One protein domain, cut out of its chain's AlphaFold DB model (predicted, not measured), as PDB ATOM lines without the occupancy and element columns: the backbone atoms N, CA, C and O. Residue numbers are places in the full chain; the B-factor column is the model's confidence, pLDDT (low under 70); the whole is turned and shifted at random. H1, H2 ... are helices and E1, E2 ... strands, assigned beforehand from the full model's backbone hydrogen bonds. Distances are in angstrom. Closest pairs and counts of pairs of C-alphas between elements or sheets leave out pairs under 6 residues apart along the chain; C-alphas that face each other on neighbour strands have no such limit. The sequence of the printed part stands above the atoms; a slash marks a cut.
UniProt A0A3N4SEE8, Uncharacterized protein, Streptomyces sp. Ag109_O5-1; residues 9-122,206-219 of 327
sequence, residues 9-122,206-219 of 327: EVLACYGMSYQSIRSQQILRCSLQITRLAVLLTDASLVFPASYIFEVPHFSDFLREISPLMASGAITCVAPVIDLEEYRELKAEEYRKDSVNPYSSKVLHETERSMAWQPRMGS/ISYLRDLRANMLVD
ATOM      1  N   GLU A   9     -14.311  39.202 331.052       92.31
ATOM      2  CA  GLU A   9     -13.419  39.148 332.215       92.31
ATOM      3  C   GLU A   9     -12.965  37.701 332.481       92.31
ATOM      4  O   GLU A   9     -11.780  37.455 332.719       92.31
ATOM      5  N   VAL A  10     -13.868  36.721 332.324       94.62
ATOM      6  CA  VAL A  10     -13.518  35.289 332.398       94.62
ATOM      7  C   VAL A  10     -12.549  34.929 331.278       94.62
ATOM      8  O   VAL A  10     -11.487  34.381 331.547       94.62
ATOM      9  N   LEU A  11     -12.861  35.266 330.024       92.75
ATOM     10  CA  LEU A  11     -12.005  34.955 328.875       92.75
ATOM     11  C   LEU A  11     -10.614  35.604 329.004       92.75
ATOM     12  O   LEU A  11      -9.598  34.957 328.725       92.75
ATOM     13  N   ALA A  12     -10.545  36.840 329.508       90.75
ATOM     14  CA  ALA A  12      -9.286  37.539 329.751       90.75
ATOM     15  C   ALA A  12      -8.386  36.809 330.762       90.75
ATOM     16  O   ALA A  12      -7.166  36.791 330.576       90.75
ATOM     17  N   CYS A  13      -8.959  36.139 331.770       92.56
ATOM     18  CA  CYS A  13      -8.196  35.323 332.721       92.56
ATOM     19  C   CYS A  13      -7.434  34.163 332.052       92.56
ATOM     20  O   CYS A  13      -6.426  33.703 332.586       92.56
ATOM     21  N   TYR A  14      -7.876  33.724 330.871       91.69
ATOM     22  CA  TYR A  14      -7.273  32.638 330.092       91.69
ATOM     23  C   TYR A  14      -6.524  33.140 328.846       91.69
ATOM     24  O   TYR A  14      -6.256  32.377 327.921       91.69
ATOM     25  N   GLY A  15      -6.185  34.433 328.791       88.75
ATOM     26  CA  GLY A  15      -5.451  35.022 327.663       88.75
ATOM     27  C   GLY A  15      -6.278  35.162 326.379       88.75
ATOM     28  O   GLY A  15      -5.727  35.435 325.307       88.75
ATOM     29  N   MET A  16      -7.600  35.006 326.472       85.94
ATOM     30  CA  MET A  16      -8.531  35.213 325.370       85.94
ATOM     31  C   MET A  16      -9.124  36.615 325.471       85.94
ATOM     32  O   MET A  16     -10.109  36.850 326.158       85.94
ATOM     33  N   SER A  17      -8.501  37.576 324.792       74.94
ATOM     34  CA  SER A  17      -9.050  38.930 324.689       74.94
ATOM     35  C   SER A  17      -9.869  39.098 323.411       74.94
ATOM     36  O   SER A  17      -9.522  38.560 322.355       74.94
ATOM     37  N   TYR A  18     -10.930  39.905 323.490       66.38
ATOM     38  CA  TYR A  18     -11.722  40.364 322.344       66.38
ATOM     39  C   TYR A  18     -10.969  41.423 321.517       66.38
ATOM     40  O   TYR A  18     -11.465  42.517 321.260       66.38
ATOM     41  N   GLN A  19      -9.741  41.123 321.099       66.75
ATOM     42  CA  GLN A  19      -9.093  41.878 320.030       66.75
ATOM     43  C   GLN A  19      -9.740  41.491 318.693       66.75
ATOM     44  O   GLN A  19     -10.054  40.320 318.466       66.75
ATOM     45  N   SER A  20      -9.930  42.465 317.797       58.19
ATOM     46  CA  SER A  20     -10.703  42.316 316.550       58.19
ATOM     47  C   SER A  20     -10.318  41.089 315.714       58.19
ATOM     48  O   SER A  20     -11.195  40.437 315.156       58.19
ATOM     49  N   ILE A  21      -9.038  40.708 315.700       57.69
ATOM     50  CA  ILE A  21      -8.502  39.572 314.930       57.69
ATOM     51  C   ILE A  21      -9.024  38.209 315.432       57.69
ATOM     52  O   ILE A  21      -9.152  37.278 314.643       57.69
ATOM     53  N   ARG A  22      -9.361  38.071 316.723       72.31
ATOM     54  CA  ARG A  22      -9.824  36.799 317.324       72.31
ATOM     55  C   ARG A  22     -11.333  36.731 317.558       72.31
ATOM     56  O   ARG A  22     -11.849  35.671 317.903       72.31
ATOM     57  N   SER A  23     -12.047  37.829 317.333       75.38
ATOM     58  CA  SER A  23     -13.491  37.956 317.573       75.38
ATOM     59  C   SER A  23     -14.338  36.851 316.929       75.38
ATOM     60  O   SER A  23     -15.123  36.191 317.607       75.38
ATOM     61  N   GLN A  24     -14.149  36.605 315.630       83.69
ATOM     62  CA  GLN A  24     -14.901  35.591 314.888       83.69
ATOM     63  C   GLN A  24     -14.597  34.173 315.372       83.69
ATOM     64  O   GLN A  24     -15.481  33.320 315.381       83.69
ATOM     65  N   GLN A  25     -13.351  33.912 315.777       87.50
ATOM     66  CA  GLN A  25     -12.971  32.621 316.339       87.50
ATOM     67  C   GLN A  25     -13.663  32.400 317.684       87.50
ATOM     68  O   GLN A  25     -14.242  31.337 317.881       87.50
ATOM     69  N   ILE A  26     -13.672  33.414 318.558       88.19
ATOM     70  CA  ILE A  26     -14.391  33.356 319.837       88.19
ATOM     71  C   ILE A  26     -15.875  33.088 319.584       88.19
ATOM     72  O   ILE A  26     -16.403  32.134 320.138       88.19
ATOM     73  N   LEU A  27     -16.522  33.834 318.680       90.62
ATOM     74  CA  LEU A  27     -17.930  33.613 318.334       90.62
ATOM     75  C   LEU A  27     -18.194  32.168 317.877       90.62
ATOM     76  O   LEU A  27     -19.113  31.524 318.378       90.62
ATOM     77  N   ARG A  28     -17.374  31.632 316.963       91.06
ATOM     78  CA  ARG A  28     -17.502  30.244 316.484       91.06
ATOM     79  C   ARG A  28     -17.348  29.230 317.616       91.06
ATOM     80  O   ARG A  28     -18.178  28.330 317.730       91.06
ATOM     81  N   CYS A  29     -16.335  29.390 318.466       92.06
ATOM     82  CA  CYS A  29     -16.127  28.525 319.626       92.06
ATOM     83  C   CYS A  29     -17.308  28.613 320.601       92.06
ATOM     84  O   CYS A  29     -17.832  27.586 321.023       92.06
ATOM     85  N   SER A  30     -17.797  29.815 320.906       94.81
ATOM     86  CA  SER A  30     -18.953  30.007 321.783       94.81
ATOM     87  C   SER A  30     -20.222  29.369 321.213       94.81
ATOM     88  O   SER A  30     -20.998  28.790 321.970       94.81
ATOM     89  N   LEU A  31     -20.435  29.405 319.894       96.19
ATOM     90  CA  LEU A  31     -21.553  28.705 319.252       96.19
ATOM     91  C   LEU A  31     -21.412  27.183 319.372       96.19
ATOM     92  O   LEU A  31     -22.388  26.524 319.717       96.19
ATOM     93  N   GLN A  32     -20.217  26.623 319.168       95.12
ATOM     94  CA  GLN A  32     -19.964  25.189 319.369       95.12
ATOM     95  C   GLN A  32     -20.229  24.760 320.816       95.12
ATOM     96  O   GLN A  32     -20.957  23.796 321.052       95.12
ATOM     97  N   ILE A  33     -19.728  25.521 321.791       96.94
ATOM     98  CA  ILE A  33     -19.990  25.269 323.212       96.94
ATOM     99  C   ILE A  33     -21.492  25.354 323.511       96.94
ATOM    100  O   ILE A  33     -22.032  24.518 324.232       96.94
ATOM    101  N   THR A  34     -22.191  26.322 322.913       97.94
ATOM    102  CA  THR A  34     -23.642  26.489 323.086       97.94
ATOM    103  C   THR A  34     -24.412  25.250 322.637       97.94
ATOM    104  O   THR A  34     -25.394  24.888 323.273       97.94
ATOM    105  N   ARG A  35     -23.955  24.540 321.599       98.12
ATOM    106  CA  ARG A  35     -24.591  23.289 321.149       98.12
ATOM    107  C   ARG A  35     -24.533  22.207 322.223       98.12
ATOM    108  O   ARG A  35     -25.545  21.561 322.481       98.12
ATOM    109  N   LEU A  36     -23.390  22.070 322.893       97.69
ATOM    110  CA  LEU A  36     -23.240  21.169 324.038       97.69
ATOM    111  C   LEU A  36     -24.104  21.628 325.218       97.69
ATOM    112  O   LEU A  36     -24.812  20.825 325.821       97.69
ATOM    113  N   ALA A  37     -24.098  22.932 325.507       97.50
ATOM    114  CA  ALA A  37     -24.869  23.518 326.597       97.50
ATOM    115  C   ALA A  37     -26.377  23.279 326.429       97.50
ATOM    116  O   ALA A  37     -27.054  22.967 327.408       97.50
ATOM    117  N   VAL A  38     -26.897  23.399 325.199       97.50
ATOM    118  CA  VAL A  38     -28.301  23.104 324.875       97.50
ATOM    119  C   VAL A  38     -28.624  21.660 325.214       97.50
ATOM    120  O   VAL A  38     -29.624  21.419 325.872       97.50
ATOM    121  N   LEU A  39     -27.796  20.700 324.805       97.31
ATOM    122  CA  LEU A  39     -28.067  19.284 325.066       97.31
ATOM    123  C   LEU A  39     -28.089  18.941 326.565       97.31
ATOM    124  O   LEU A  39     -28.799  18.027 326.960       97.31
ATOM    125  N   LEU A  40     -27.346  19.684 327.385       94.69
ATOM    126  CA  LEU A  40     -27.164  19.427 328.818       94.69
ATOM    127  C   LEU A  40     -28.084  20.238 329.739       94.69
ATOM    128  O   LEU A  40     -27.886  20.240 330.954       94.69
ATOM    129  N   THR A  41     -29.036  20.996 329.194       91.62
ATOM    130  CA  THR A  41     -29.904  21.859 330.002       91.62
ATOM    131  C   THR A  41     -31.362  21.436 329.904       91.62
ATOM    132  O   THR A  41     -31.969  21.542 328.846       91.62
ATOM    133  N   ASP A  42     -31.977  21.047 331.016       82.62
ATOM    134  CA  ASP A  42     -33.394  20.647 331.002       82.62
ATOM    135  C   ASP A  42     -34.341  21.846 330.833       82.62
ATOM    136  O   ASP A  42     -35.408  21.738 330.234       82.62
ATOM    137  N   ALA A  43     -33.924  23.017 331.323       86.44
ATOM    138  CA  ALA A  43     -34.691  24.257 331.254       86.44
ATOM    139  C   ALA A  43     -34.150  25.178 330.146       86.44
ATOM    140  O   ALA A  43     -34.432  24.987 328.957       86.44
ATOM    141  N   SER A  44     -33.318  26.145 330.525       93.00
ATOM    142  CA  SER A  44     -32.775  27.163 329.630       93.00
ATOM    143  C   SER A  44     -31.277  27.378 329.829       93.00
ATOM    144  O   SER A  44     -30.681  27.047 330.865       93.00
ATOM    145  N   LEU A  45     -30.647  27.931 328.799       96.69
ATOM    146  CA  LEU A  45     -29.369  28.604 328.943       96.69
ATOM    147  C   LEU A  45     -29.617  29.983 329.538       96.69
ATOM    148  O   LEU A  45     -30.512  30.697 329.092       96.69
ATOM    149  N   VAL A  46     -28.820  30.354 330.529       95.81
ATOM    150  CA  VAL A  46     -28.988  31.605 331.264       95.81
ATOM    151  C   VAL A  46     -27.755  32.478 331.096       95.81
ATOM    152  O   VAL A  46     -26.627  31.990 331.192       95.81
ATOM    153  N   PHE A  47     -27.956  33.767 330.844       95.81
ATOM    154  CA  PHE A  47     -26.878  34.749 330.787       95.81
ATOM    155  C   PHE A  47     -27.314  36.073 331.431       95.81
ATOM    156  O   PHE A  47     -28.503  36.396 331.432       95.81
ATOM    157  N   PRO A  48     -26.375  36.852 331.984       95.06
ATOM    158  CA  PRO A  48     -26.678  38.128 332.615       95.06
ATOM    159  C   PRO A  48     -26.893  39.238 331.589       95.06
ATOM    160  O   PRO A  48     -26.168  39.320 330.597       95.06
ATOM    161  N   ALA A  49     -27.825  40.153 331.862       93.69
ATOM    162  CA  ALA A  49     -28.100  41.300 330.993       93.69
ATOM    163  C   ALA A  49     -26.855  42.152 330.692       93.69
ATOM    164  O   ALA A  49     -26.787  42.767 329.630       93.69
ATOM    165  N   SER A  50     -25.837  42.133 331.564       93.06
ATOM    166  CA  SER A  50     -24.557  42.808 331.320       93.06
ATOM    167  C   SER A  50     -23.906  42.390 330.001       93.06
ATOM    168  O   SER A  50     -23.281  43.224 329.352       93.06
ATOM    169  N   TYR A  51     -24.107  41.154 329.528       94.06
ATOM    170  CA  TYR A  51     -23.524  40.689 328.265       94.06
ATOM    171  C   TYR A  51     -24.026  41.466 327.056       94.06
ATOM    172  O   TYR A  51     -23.266  41.669 326.110       94.06
ATOM    173  N   ILE A  52     -25.266  41.957 327.111       92.56
ATOM    174  CA  ILE A  52     -25.828  42.809 326.063       92.56
ATOM    175  C   ILE A  52     -24.955  44.041 325.873       92.56
ATOM    176  O   ILE A  52     -24.797  44.487 324.746       92.56
ATOM    177  N   PHE A  53     -24.325  44.555 326.927       91.38
ATOM    178  CA  PHE A  53     -23.495  45.758 326.886       91.38
ATOM    179  C   PHE A  53     -22.004  45.435 326.757       91.38
ATOM    180  O   PHE A  53     -21.302  46.055 325.962       91.38
ATOM    181  N   GLU A  54     -21.533  44.439 327.502       91.12
ATOM    182  CA  GLU A  54     -20.111  44.167 327.721       91.12
ATOM    183  C   GLU A  54     -19.485  43.250 326.665       91.12
ATOM    184  O   GLU A  54     -18.273  43.306 326.466       91.12
ATOM    185  N   VAL A  55     -20.273  42.420 325.972       91.06
ATOM    186  CA  VAL A  55     -19.748  41.451 324.999       91.06
ATOM    187  C   VAL A  55     -19.751  42.062 323.586       91.06
ATOM    188  O   VAL A  55     -20.827  42.313 323.030       91.06
ATOM    189  N   PRO A  56     -18.579  42.274 322.945       84.50
ATOM    190  CA  PRO A  56     -18.477  43.014 321.678       84.50
ATOM    191  C   PRO A  56     -19.247  42.422 320.484       84.50
ATOM    192  O   PRO A  56     -19.560  43.148 319.547       84.50
ATOM    193  N   HIS A  57     -19.594  41.130 320.525       85.12
ATOM    194  CA  HIS A  57     -20.306  40.411 319.453       85.12
ATOM    195  C   HIS A  57     -21.588  39.738 319.942       85.12
ATOM    196  O   HIS A  57     -22.037  38.744 319.373       85.12
ATOM    197  N   PHE A  58     -22.171  40.246 321.029       90.69
ATOM    198  CA  PHE A  58     -23.338  39.599 321.614       90.69
ATOM    199  C   PHE A  58     -24.528  39.570 320.661       90.69
ATOM    200  O   PHE A  58     -25.178  38.542 320.535       90.69
ATOM    201  N   SER A  59     -24.772  40.657 319.930       89.00
ATOM    202  CA  SER A  59     -25.879  40.734 318.975       89.00
ATOM    203  C   SER A  59     -25.702  39.749 317.807       89.00
ATOM    204  O   SER A  59     -26.676  39.143 317.364       89.00
ATOM    205  N   ASP A  60     -24.461  39.507 317.360       90.69
ATOM    206  CA  ASP A  60     -24.157  38.450 316.384       90.69
ATOM    207  C   ASP A  60     -24.450  37.065 316.962       90.69
ATOM    208  O   ASP A  60     -25.125  36.261 316.324       90.69
ATOM    209  N   PHE A  61     -24.000  36.808 318.192       94.19
ATOM    210  CA  PHE A  61     -24.292  35.566 318.902       94.19
ATOM    211  C   PHE A  61     -25.804  35.336 319.043       94.19
ATOM    212  O   PHE A  61     -26.287  34.278 318.649       94.19
ATOM    213  N   LEU A  62     -26.560  36.333 319.520       93.38
ATOM    214  CA  LEU A  62     -28.019  36.271 319.676       93.38
ATOM    215  C   LEU A  62     -28.733  35.993 318.352       93.38
ATOM    216  O   LEU A  62     -29.658  35.186 318.313       93.38
ATOM    217  N   ARG A  63     -28.289  36.615 317.256       92.44
ATOM    218  CA  ARG A  63     -28.840  36.362 315.919       92.44
ATOM    219  C   ARG A  63     -28.674  34.898 315.511       92.44
ATOM    220  O   ARG A  63     -29.648  34.279 315.079       92.44
ATOM    221  N   GLU A  64     -27.481  34.339 315.695       94.88
ATOM    222  CA  GLU A  64     -27.175  32.940 315.366       94.88
ATOM    223  C   GLU A  64     -27.970  31.945 316.225       94.88
ATOM    224  O   GLU A  64     -28.356  30.879 315.742       94.88
ATOM    225  N   ILE A  65     -28.267  32.293 317.482       95.31
ATOM    226  CA  ILE A  65     -29.046  31.451 318.403       95.31
ATOM    227  C   ILE A  65     -30.531  31.828 318.483       95.31
ATOM    228  O   ILE A  65     -31.251  31.300 319.331       95.31
ATOM    229  N   SER A  66     -31.023  32.700 317.603       93.19
ATOM    230  CA  SER A  66     -32.409  33.187 317.637       93.19
ATOM    231  C   SER A  66     -33.484  32.083 317.660       93.19
ATOM    232  O   SER A  66     -34.480  32.265 318.364       93.19
ATOM    233  N   PRO A  67     -33.308  30.892 317.042       93.88
ATOM    234  CA  PRO A  67     -34.275  29.803 317.203       93.88
ATOM    235  C   PRO A  67     -34.365  29.256 318.641       93.88
ATOM    236  O   PRO A  67     -35.423  28.787 319.063       93.88
ATOM    237  N   LEU A  68     -33.278  29.323 319.418       94.56
ATOM    238  CA  LEU A  68     -33.295  28.981 320.845       94.56
ATOM    239  C   LEU A  68     -34.076  30.025 321.649       94.56
ATOM    240  O   LEU A  68     -34.807  29.677 322.571       94.56
ATOM    241  N   MET A  69     -33.966  31.301 321.278       91.38
ATOM    242  CA  MET A  69     -34.732  32.376 321.913       91.38
ATOM    243  C   MET A  69     -36.231  32.215 321.645       91.38
ATOM    244  O   MET A  69     -37.025  32.224 322.581       91.38
ATOM    245  N   ALA A  70     -36.612  31.973 320.386       89.69
ATOM    246  CA  ALA A  70     -38.006  31.778 319.981       89.69
ATOM    247  C   ALA A  70     -38.672  30.555 320.641       89.69
ATOM    248  O   ALA A  70     -39.888  30.522 320.801       89.69
ATOM    249  N   SER A  71     -37.882  29.553 321.038       90.50
ATOM    250  CA  SER A  71     -38.361  28.368 321.763       90.50
ATOM    251  C   SER A  71     -38.330  28.516 323.288       90.50
ATOM    252  O   SER A  71     -38.671  27.568 323.992       90.50
ATOM    253  N   GLY A  72     -37.916  29.672 323.817       91.12
ATOM    254  CA  GLY A  72     -37.789  29.903 325.259       91.12
ATOM    255  C   GLY A  72     -36.616  29.163 325.913       91.12
ATOM    256  O   GLY A  72     -36.539  29.090 327.136       91.12
ATOM    257  N   ALA A  73     -35.680  28.622 325.125       93.88
ATOM    258  CA  ALA A  73     -34.513  27.897 325.628       93.88
ATOM    259  C   ALA A  73     -33.398  28.824 326.146       93.88
ATOM    260  O   ALA A  73     -32.376  28.337 326.625       93.88
ATOM    261  N   ILE A  74     -33.582  30.143 326.056       95.12
ATOM    262  CA  ILE A  74     -32.642  31.174 326.501       95.12
ATOM    263  C   ILE A  74     -33.348  32.100 327.490       95.12
ATOM    264  O   ILE A  74     -34.459  32.553 327.221       95.12
ATOM    265  N   THR A  75     -32.692  32.418 328.601       94.38
ATOM    266  CA  THR A  75     -33.201  33.343 329.618       94.38
ATOM    267  C   THR A  75     -32.145  34.394 329.953       94.38
ATOM    268  O   THR A  75     -31.003  34.072 330.281       94.38
ATOM    269  N   CYS A  76     -32.543  35.660 329.884       94.50
ATOM    270  CA  CYS A  76     -31.760  36.793 330.351       94.50
ATOM    271  C   CYS A  76     -32.034  37.016 331.845       94.50
ATOM    272  O   CYS A  76     -33.189  36.997 332.271       94.50
ATOM    273  N   VAL A  77     -30.988  37.230 332.643       94.38
ATOM    274  CA  VAL A  77     -31.123  37.503 334.081       94.38
ATOM    275  C   VAL A  77     -30.633  38.900 334.433       94.38
ATOM    276  O   VAL A  77     -29.550  39.321 334.017       94.38
ATOM    277  N   ALA A  78     -31.417  39.621 335.229       92.06
ATOM    278  CA  ALA A  78     -31.071  40.951 335.718       92.06
ATOM    279  C   ALA A  78     -31.867  41.277 336.998       92.06
ATOM    280  O   ALA A  78     -32.895  40.646 337.250       92.06
ATOM    281  N   PRO A  79     -31.420  42.240 337.823       89.81
ATOM    282  CA  PRO A  79     -32.180  42.685 338.991       89.81
ATOM    283  C   PRO A  79     -33.454  43.461 338.618       89.81
ATOM    284  O   PRO A  79     -34.399  43.483 339.400       89.81
ATOM    285  N   VAL A  80     -33.501  44.058 337.422       88.94
ATOM    286  CA  VAL A  80     -34.647  44.813 336.892       88.94
ATOM    287  C   VAL A  80     -35.041  44.279 335.515       88.94
ATOM    288  O   VAL A  80     -34.206  43.711 334.809       88.94
ATOM    289  N   ILE A  81     -36.320  44.410 335.153       85.94
ATOM    290  CA  ILE A  81     -36.852  43.924 333.866       85.94
ATOM    291  C   ILE A  81     -36.444  44.855 332.726       85.94
ATOM    292  O   ILE A  81     -36.103  44.391 331.639       85.94
ATOM    293  N   ASP A  82     -36.494  46.164 332.973       87.88
ATOM    294  CA  ASP A  82     -36.190  47.168 331.964       87.88
ATOM    295  C   ASP A  82     -34.674  47.244 331.730       87.88
ATOM    296  O   ASP A  82     -33.889  47.547 332.632       87.88
ATOM    297  N   LEU A  83     -34.251  46.941 330.503       88.56
ATOM    298  CA  LEU A  83     -32.845  46.988 330.107       88.56
ATOM    299  C   LEU A  83     -32.286  48.413 330.076       88.56
ATOM    300  O   LEU A  83     -31.075  48.576 330.219       88.56
ATOM    301  N   GLU A  84     -33.133  49.424 329.888       89.12
ATOM    302  CA  GLU A  84     -32.725  50.826 329.936       89.12
ATOM    303  C   GLU A  84     -32.442  51.243 331.383       89.12
ATOM    304  O   GLU A  84     -31.359  51.750 331.670       89.12
ATOM    305  N   GLU A  85     -33.347  50.909 332.311       90.38
ATOM    306  CA  GLU A  85     -33.135  51.088 333.754       90.38
ATOM    307  C   GLU A  85     -31.882  50.329 334.217       90.38
ATOM    308  O   GLU A  85     -31.022  50.875 334.910       90.38
ATOM    309  N   TYR A  86     -31.719  49.078 333.770       91.38
ATOM    310  CA  TYR A  86     -30.518  48.295 334.053       91.38
ATOM    311  C   TYR A  86     -29.249  48.991 333.548       91.38
ATOM    312  O   TYR A  86     -28.247  49.047 334.264       91.38
ATOM    313  N   ARG A  87     -29.277  49.533 332.323       92.00
ATOM    314  CA  ARG A  87     -28.141  50.252 331.737       92.00
ATOM    315  C   ARG A  87     -27.776  51.473 332.573       92.00
ATOM    316  O   ARG A  87     -26.592  51.686 332.809       92.00
ATOM    317  N   GLU A  88     -28.756  52.253 333.018       92.00
ATOM    318  CA  GLU A  88     -28.534  53.445 333.846       92.00
ATOM    319  C   GLU A  88     -27.903  53.095 335.198       92.00
ATOM    320  O   GLU A  88     -26.872  53.671 335.558       92.00
ATOM    321  N   LEU A  89     -28.437  52.085 335.895       91.31
ATOM    322  CA  LEU A  89     -27.871  51.589 337.156       91.31
ATOM    323  C   LEU A  89     -26.406  51.163 336.986       91.31
ATOM    324  O   LEU A  89     -25.530  51.552 337.760       91.31
ATOM    325  N   LYS A  90     -26.112  50.395 335.932       93.12
ATOM    326  CA  LYS A  90     -24.751  49.930 335.646       93.12
ATOM    327  C   LYS A  90     -23.830  51.046 335.157       93.12
ATOM    328  O   LYS A  90     -22.638  51.012 335.461       93.12
ATOM    329  N   ALA A  91     -24.340  52.046 334.442       93.44
ATOM    330  CA  ALA A  91     -23.544  53.192 334.017       93.44
ATOM    331  C   ALA A  91     -22.988  53.969 335.220       93.44
ATOM    332  O   ALA A  91     -21.826  54.381 335.172       93.44
ATOM    333  N   GLU A  92     -23.762  54.090 336.303       93.12
ATOM    334  CA  GLU A  92     -23.325  54.711 337.560       93.12
ATOM    335  C   GLU A  92     -22.258  53.871 338.289       93.12
ATOM    336  O   GLU A  92     -21.260  54.402 338.789       93.12
ATOM    337  N   GLU A  93     -22.380  52.540 338.281       92.62
ATOM    338  CA  GLU A  93     -21.326  51.653 338.798       92.62
ATOM    339  C   GLU A  93     -20.012  51.766 337.997       92.62
ATOM    340  O   GLU A  93     -18.925  51.563 338.541       92.62
ATOM    341  N   TYR A  94     -20.095  52.108 336.708       93.75
ATOM    342  CA  TYR A  94     -18.955  52.334 335.811       93.75
ATOM    343  C   TYR A  94     -18.613  53.822 335.642       93.75
ATOM    344  O   TYR A  94     -17.886  54.206 334.718       93.75
ATOM    345  N   ARG A  95     -19.100  54.694 336.534       92.75
ATOM    346  CA  ARG A  95     -18.764  56.121 336.507       92.75
ATOM    347  C   ARG A  95     -17.249  56.329 336.525       92.75
ATOM    348  O   ARG A  95     -16.507  55.581 337.165       92.75
ATOM    349  N   LYS A  96     -16.790  57.380 335.838       88.94
ATOM    350  CA  LYS A  96     -15.362  57.723 335.663       88.94
ATOM    351  C   LYS A  96     -14.543  56.672 334.888       88.94
ATOM    352  O   LYS A  96     -13.316  56.776 334.842       88.94
ATOM    353  N   ASP A  97     -15.183  55.684 334.260       91.69
ATOM    354  CA  ASP A  97     -14.531  54.797 333.297       91.69
ATOM    355  C   ASP A  97     -14.615  55.383 331.884       91.69
ATOM    356  O   ASP A  97     -15.702  55.581 331.346       91.69
ATOM    357  N   SER A  98     -13.466  55.648 331.260       89.06
ATOM    358  CA  SER A  98     -13.404  56.199 329.899       89.06
ATOM    359  C   SER A  98     -13.901  55.219 328.834       89.06
ATOM    360  O   SER A  98     -14.184  55.625 327.714       89.06
ATOM    361  N   VAL A  99     -13.982  53.931 329.177       88.75
ATOM    362  CA  VAL A  99     -14.454  52.846 328.307       88.75
ATOM    363  C   VAL A  99     -15.748  52.218 328.836       88.75
ATOM    364  O   VAL A  99     -15.979  51.026 328.646       88.75
ATOM    365  N   ASN A 100     -16.583  53.002 329.530       90.81
ATOM    366  CA  ASN A 100     -17.846  52.535 330.102       90.81
ATOM    367  C   ASN A 100     -18.756  51.899 329.018       90.81
ATOM    368  O   ASN A 100     -19.272  52.631 328.161       90.81
ATOM    369  N   PRO A 101     -19.003  50.572 329.060       88.94
ATOM    370  CA  PRO A 101     -19.768  49.867 328.028       88.94
ATOM    371  C   PRO A 101     -21.269  50.212 328.044       88.94
ATOM    372  O   PRO A 101     -21.979  49.926 327.083       88.94
ATOM    373  N   TYR A 102     -21.749  50.865 329.103       90.94
ATOM    374  CA  TYR A 102     -23.149  51.251 329.295       90.94
ATOM    375  C   TYR A 102     -23.464  52.673 328.800       90.94
ATOM    376  O   TYR A 102     -24.614  53.097 328.834       90.94
ATOM    377  N   SER A 103     -22.464  53.421 328.323       84.94
ATOM    378  CA  SER A 103     -22.596  54.854 328.013       84.94
ATOM    379  C   SER A 103     -23.340  55.189 326.713       84.94
ATOM    380  O   SER A 103     -23.814  56.312 326.568       84.94
ATOM    381  N   SER A 104     -23.421  54.271 325.744       69.75
ATOM    382  CA  SER A 104     -23.879  54.630 324.387       69.75
ATOM    383  C   SER A 104     -24.538  53.506 323.584       69.75
ATOM    384  O   SER A 104     -24.839  53.692 322.403       69.75
ATOM    385  N   LYS A 105     -24.776  52.330 324.180       70.12
ATOM    386  CA  LYS A 105     -25.294  51.191 323.416       70.12
ATOM    387  C   LYS A 105     -26.798  51.320 323.169       70.12
ATOM    388  O   LYS A 105     -27.591  51.335 324.110       70.12
ATOM    389  N   VAL A 106     -27.173  51.374 321.892       69.94
ATOM    390  CA  VAL A 106     -28.569  51.282 321.450       69.94
ATOM    391  C   VAL A 106     -28.991  49.818 321.472       69.94
ATOM    392  O   VAL A 106     -28.334  48.975 320.865       69.94
ATOM    393  N   LEU A 107     -30.089  49.532 322.168       73.75
ATOM    394  CA  LEU A 107     -30.682  48.198 322.238       73.75
ATOM    395  C   LEU A 107     -31.469  47.880 320.959       73.75
ATOM    396  O   LEU A 107     -32.333  48.659 320.547       73.75
ATOM    397  N   HIS A 108     -31.214  46.714 320.379       73.25
ATOM    398  CA  HIS A 108     -31.967  46.124 319.281       73.25
ATOM    399  C   HIS A 108     -33.253  45.443 319.776       73.25
ATOM    400  O   HIS A 108     -33.385  45.060 320.937       73.25
ATOM    401  N   GLU A 109     -34.218  45.250 318.874       71.19
ATOM    402  CA  GLU A 109     -35.515  44.636 319.198       71.19
ATOM    403  C   GLU A 109     -35.375  43.207 319.749       71.19
ATOM    404  O   GLU A 109     -36.011  42.868 320.745       71.19
ATOM    405  N   THR A 110     -34.461  42.410 319.185       68.62
ATOM    406  CA  THR A 110     -34.155  41.040 319.632       68.62
ATOM    407  C   THR A 110     -33.741  40.972 321.102       68.62
ATOM    408  O   THR A 110     -34.011  39.986 321.782       68.62
ATOM    409  N   GLU A 111     -33.087  42.018 321.608       75.94
ATOM    410  CA  GLU A 111     -32.639  42.085 322.998       75.94
ATOM    411  C   GLU A 111     -33.798  42.454 323.942       75.94
ATOM    412  O   GLU A 111     -33.805  42.048 325.101       75.94
ATOM    413  N   ARG A 112     -34.818  43.156 323.436       71.31
ATOM    414  CA  ARG A 112     -36.011  43.552 324.201       71.31
ATOM    415  C   ARG A 112     -37.036  42.428 324.342       71.31
ATOM    416  O   ARG A 112     -37.804  42.429 325.296       71.31
ATOM    417  N   SER A 113     -37.060  41.472 323.413       74.75
ATOM    418  CA  SER A 113     -38.041  40.377 323.389       74.75
ATOM    419  C   SER A 113     -37.600  39.120 324.153       74.75
ATOM    420  O   SER A 113     -38.172  38.049 323.959       74.75
ATOM    421  N   MET A 114     -36.542  39.202 324.962       81.81
ATOM    422  CA  MET A 114     -35.965  38.033 325.630       81.81
ATOM    423  C   MET A 114     -36.776  37.618 326.853       81.81
ATOM    424  O   MET A 114     -37.255  38.459 327.611       81.81
ATOM    425  N   ALA A 115     -36.877  36.306 327.085       86.62
ATOM    426  CA  ALA A 115     -37.417  35.801 328.339       86.62
ATOM    427  C   ALA A 115     -36.524  36.273 329.492       86.62
ATOM    428  O   ALA A 115     -35.311  36.046 329.478       86.62
ATOM    429  N   TRP A 116     -37.129  36.933 330.473       90.44
ATOM    430  CA  TRP A 116     -36.429  37.506 331.612       90.44
ATOM    431  C   TRP A 116     -36.720  36.724 332.890       90.44
ATOM    432  O   TRP A 116     -37.831  36.234 333.096       90.44
ATOM    433  N   GLN A 117     -35.722  36.653 333.766       90.56
ATOM    434  CA  GLN A 117     -35.869  36.144 335.122       90.56
ATOM    435  C   GLN A 117     -35.188  37.096 336.122       90.56
ATOM    436  O   GLN A 117     -34.042  37.500 335.890       90.56
ATOM    437  N   PRO A 118     -35.845  37.416 337.258       89.25
ATOM    438  CA  PRO A 118     -35.249  38.263 338.278       89.25
ATOM    439  C   PRO A 118     -34.044  37.587 338.910       89.25
ATOM    440  O   PRO A 118     -34.082  36.403 339.262       89.25
ATOM    441  N   ARG A 119     -33.006  38.383 339.144       89.00
ATOM    442  CA  ARG A 119     -31.895  38.011 340.011       89.00
ATOM    443  C   ARG A 119     -31.980  38.779 341.327       89.00
ATOM    444  O   ARG A 119     -31.935  40.002 341.329       89.00
ATOM    445  N   MET A 120     -32.048  38.043 342.434       81.25
ATOM    446  CA  MET A 120     -32.174  38.622 343.778       81.25
ATOM    447  C   MET A 120     -30.829  38.866 344.480       81.25
ATOM    448  O   MET A 120     -30.761  39.699 345.379       81.25
ATOM    449  N   GLY A 121     -29.771  38.137 344.112       77.75
ATOM    450  CA  GLY A 121     -28.455  38.263 344.742       77.75
ATOM    451  C   GLY A 121     -27.581  39.359 344.128       77.75
ATOM    452  O   GLY A 121     -27.780  39.792 342.991       77.75
ATOM    453  N   SER A 122     -26.580  39.797 344.898       80.06
ATOM    454  CA  SER A 122     -25.589  40.799 344.490       80.06
ATOM    455  C   SER A 122     -24.197  40.180 344.434       80.06
ATOM    456  O   SER A 122     -23.643  39.779 345.456       80.06
ATOM    457  N   ILE A 206     -19.574  31.988 340.965       91.88
ATOM    458  CA  ILE A 206     -20.142  31.424 342.192       91.88
ATOM    459  C   ILE A 206     -21.482  32.077 342.548       91.88
ATOM    460  O   ILE A 206     -22.460  31.377 342.816       91.88
ATOM    461  N   SER A 207     -21.526  33.408 342.528       91.75
ATOM    462  CA  SER A 207     -22.707  34.195 342.874       91.75
ATOM    463  C   SER A 207     -23.882  33.869 341.942       91.75
ATOM    464  O   SER A 207     -24.973  33.531 342.400       91.75
ATOM    465  N   TYR A 208     -23.645  33.845 340.624       92.56
ATOM    466  CA  TYR A 208     -24.676  33.490 339.641       92.56
ATOM    467  C   TYR A 208     -25.124  32.031 339.733       92.56
ATOM    468  O   TYR A 208     -26.323  31.754 339.684       92.56
ATOM    469  N   LEU A 209     -24.188  31.090 339.868       92.12
ATOM    470  CA  LEU A 209     -24.514  29.666 339.948       92.12
ATOM    471  C   LEU A 209     -25.355  29.366 341.192       92.12
ATOM    472  O   LEU A 209     -26.311  28.595 341.108       92.12
ATOM    473  N   ARG A 210     -25.061  30.035 342.316       89.88
ATOM    474  CA  ARG A 210     -25.841  29.931 343.553       89.88
ATOM    475  C   ARG A 210     -27.243  30.499 343.413       89.88
ATOM    476  O   ARG A 210     -28.205  29.794 343.719       89.88
ATOM    477  N   ASP A 211     -27.349  31.734 342.935       90.00
ATOM    478  CA  ASP A 211     -28.627  32.435 342.808       90.00
ATOM    479  C   ASP A 211     -29.580  31.717 341.849       90.00
ATOM    480  O   ASP A 211     -30.770  31.578 342.127       90.00
ATOM    481  N   LEU A 212     -29.050  31.240 340.721       90.38
ATOM    482  CA  LEU A 212     -29.840  30.635 339.648       90.38
ATOM    483  C   LEU A 212     -29.983  29.121 339.778       90.38
ATOM    484  O   LEU A 212     -30.683  28.505 338.977       90.38
ATOM    485  N   ARG A 213     -29.294  28.512 340.749       89.69
ATOM    486  CA  ARG A 213     -29.130  27.058 340.861       89.69
ATOM    487  C   ARG A 213     -28.688  26.414 339.545       89.69
ATOM    488  O   ARG A 213     -29.206  25.377 339.133       89.69
ATOM    489  N   ALA A 214     -27.769  27.080 338.857       91.88
ATOM    490  CA  ALA A 214     -27.357  26.711 337.515       91.88
ATOM    491  C   ALA A 214     -26.095  25.844 337.540       91.88
ATOM    492  O   ALA A 214     -25.218  26.022 338.380       91.88
ATOM    493  N   ASN A 215     -25.991  24.949 336.559       92.94
ATOM    494  CA  ASN A 215     -24.747  24.254 336.231       92.94
ATOM    495  C   ASN A 215     -23.921  25.084 335.245       92.94
ATOM    496  O   ASN A 215     -24.465  25.954 334.552       92.94
ATOM    497  N   MET A 216     -22.632  24.770 335.154       93.88
ATOM    498  CA  MET A 216     -21.688  25.421 334.248       93.88
ATOM    499  C   MET A 216     -20.900  24.372 333.469       93.88
ATOM    500  O   MET A 216     -20.398  23.417 334.057       93.88
ATOM    501  N   LEU A 217     -20.766  24.560 332.157       95.25
ATOM    502  CA  LEU A 217     -19.847  23.758 331.350       95.25
ATOM    503  C   LEU A 217     -18.418  24.237 331.581       95.25
ATOM    504  O   LEU A 217     -18.187  25.430 331.511       95.25
ATOM    505  N   VAL A 218     -17.465  23.347 331.807       94.88
ATOM    506  CA  VAL A 218     -16.037  23.672 331.990       94.88
ATOM    507  C   VAL A 218     -15.173  22.716 331.176       94.88
ATOM    508  O   VAL A 218     -15.715  21.888 330.443       94.88
ATOM    509  N   ASP A 219     -13.849  22.788 331.309       93.00
ATOM    510  CA  ASP A 219     -12.923  21.845 330.679       93.00
ATOM    511  C   ASP A 219     -13.125  21.734 329.155       93.00
ATOM    512  O   ASP A 219     -13.423  20.673 328.600       93.00
TER     513      ASP A 219
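This is residues 9 to 122 and 206 to 219 of the 327 residues of an uncharacterized protein of Streptomyces sp. Ag109_O5-1 (UniProt A0A3N4SEE8). A small sheet of three parallel strands, E1, E2 and E3, lies near the middle of a set of mostly short helices, with H8 over it and H3 and H5 just grazing it. The last residues of H2, the longest helix, come close to the beginning of E1, and the long axis runs from there to the link after H6; H1 is apart from the other named elements, and E4 passes near the last part of H2. The printed part has 128 residues with eight named helices and four named strands, in the order H1 H2 E1 H3 H4 H5 E2 H6 H7 E3 H8 E4, and its class is mostly helix. The sheet's order is E1 E2 E3, and E4 pairs with no named strand. The whole is compact, with a radius of gyration of the C-alphas of 14.7 A, and its rounded outline spans 41 by 35 by 30 A.

The printed part begins with H1, residues 9 to 13, whose C-alpha 9 is at (-13.419, 39.148, 332.215). H2, residues 23 to 39, measures 24.8 A from first to last C-alpha and ends with C-alpha 39 at (-28.067, 19.284, 325.066). E1 is residues 45 to 48, 10.6 A long. H3, residues 50 to 54, H4, residues 58 to 64, and H5, residues 66 to 70, follow before E2, residues 74 to 78, 13.5 A long. H6, residues 83 to 93, is 15.2 A long, and H7, residues 109 to 112, has four residues. E3 is residues 116 to 118. After the cut come H8, residues 206 to 212, 10.1 A long, and E4, residues 216 to 218, with C-alpha 218 at (-16.037, 23.672, 331.990).

E2 is the inner strand. E1 and E2 are parallel at 26 degrees, with N 75 and O 45 2.8 A apart, within hydrogen-bond range. E2 and E3 are parallel at 39 degrees, with N 117 and O 76 3.0 A apart, within hydrogen-bond range. There are two strand-helix-strand units, parallel neighbour strands with helices between them: E1, H3 H4 H5, E2, and E2, H6 H7, E3, whose crossover is right-handed. H8 is on the sheet at a height over the sheet of 10.5 A and lies over E1; it is slantwise to the strands, at 57 degrees to E1 on the local plane, only just short of across. H3 is only just on the sheet, with 5 pairs of C-alphas within 10 A, and only grazes it with residues 50 to 52; H5 only grazes it with residues 66 to 69. H3 and H4 touch only at the corner, and only just, with 3 pairs of C-alphas within 8 A; their closest C-alphas, of Ile 52 and Phe 58, are 6.0 A apart. H4 and H7 only just touch, also with 3 pairs, the closest C-alphas being those of Leu 62 and Thr 110, 7.8 A apart. H4 and H5 meet only through their link. H6 is not on the sheet but is near H3. H2 and H4 are close but not clearly touching, at a steep tilt of 58 degrees, the same way; the closest C-alphas, of Leu 27 and Phe 61, are 6.7 A apart. The closest C-alphas of H2 and E4, those of Ala 37 and Leu 217, are 6.9 A apart. Each O i to N i+4 pair is within hydrogen-bond range in H1, H3, H4, H5, H6 and H8, and 12 of 13 are in H2, while H7 is too short for such a pair.

The two C-alphas farthest apart, those of Leu 39 and Lys 96, are 41.8 A apart. Residues 123 to 205 are cut out, and C-alphas 122 and 206 are 11.1 A apart across the cut. Of the links that are printed whole, H6 to H7 is long, 15 residues, and H1 to H2 is short but not tight. The mean pLDDT of the printed part is 88.6; residues 18 to 21, 104, 106 and 110 are under 70.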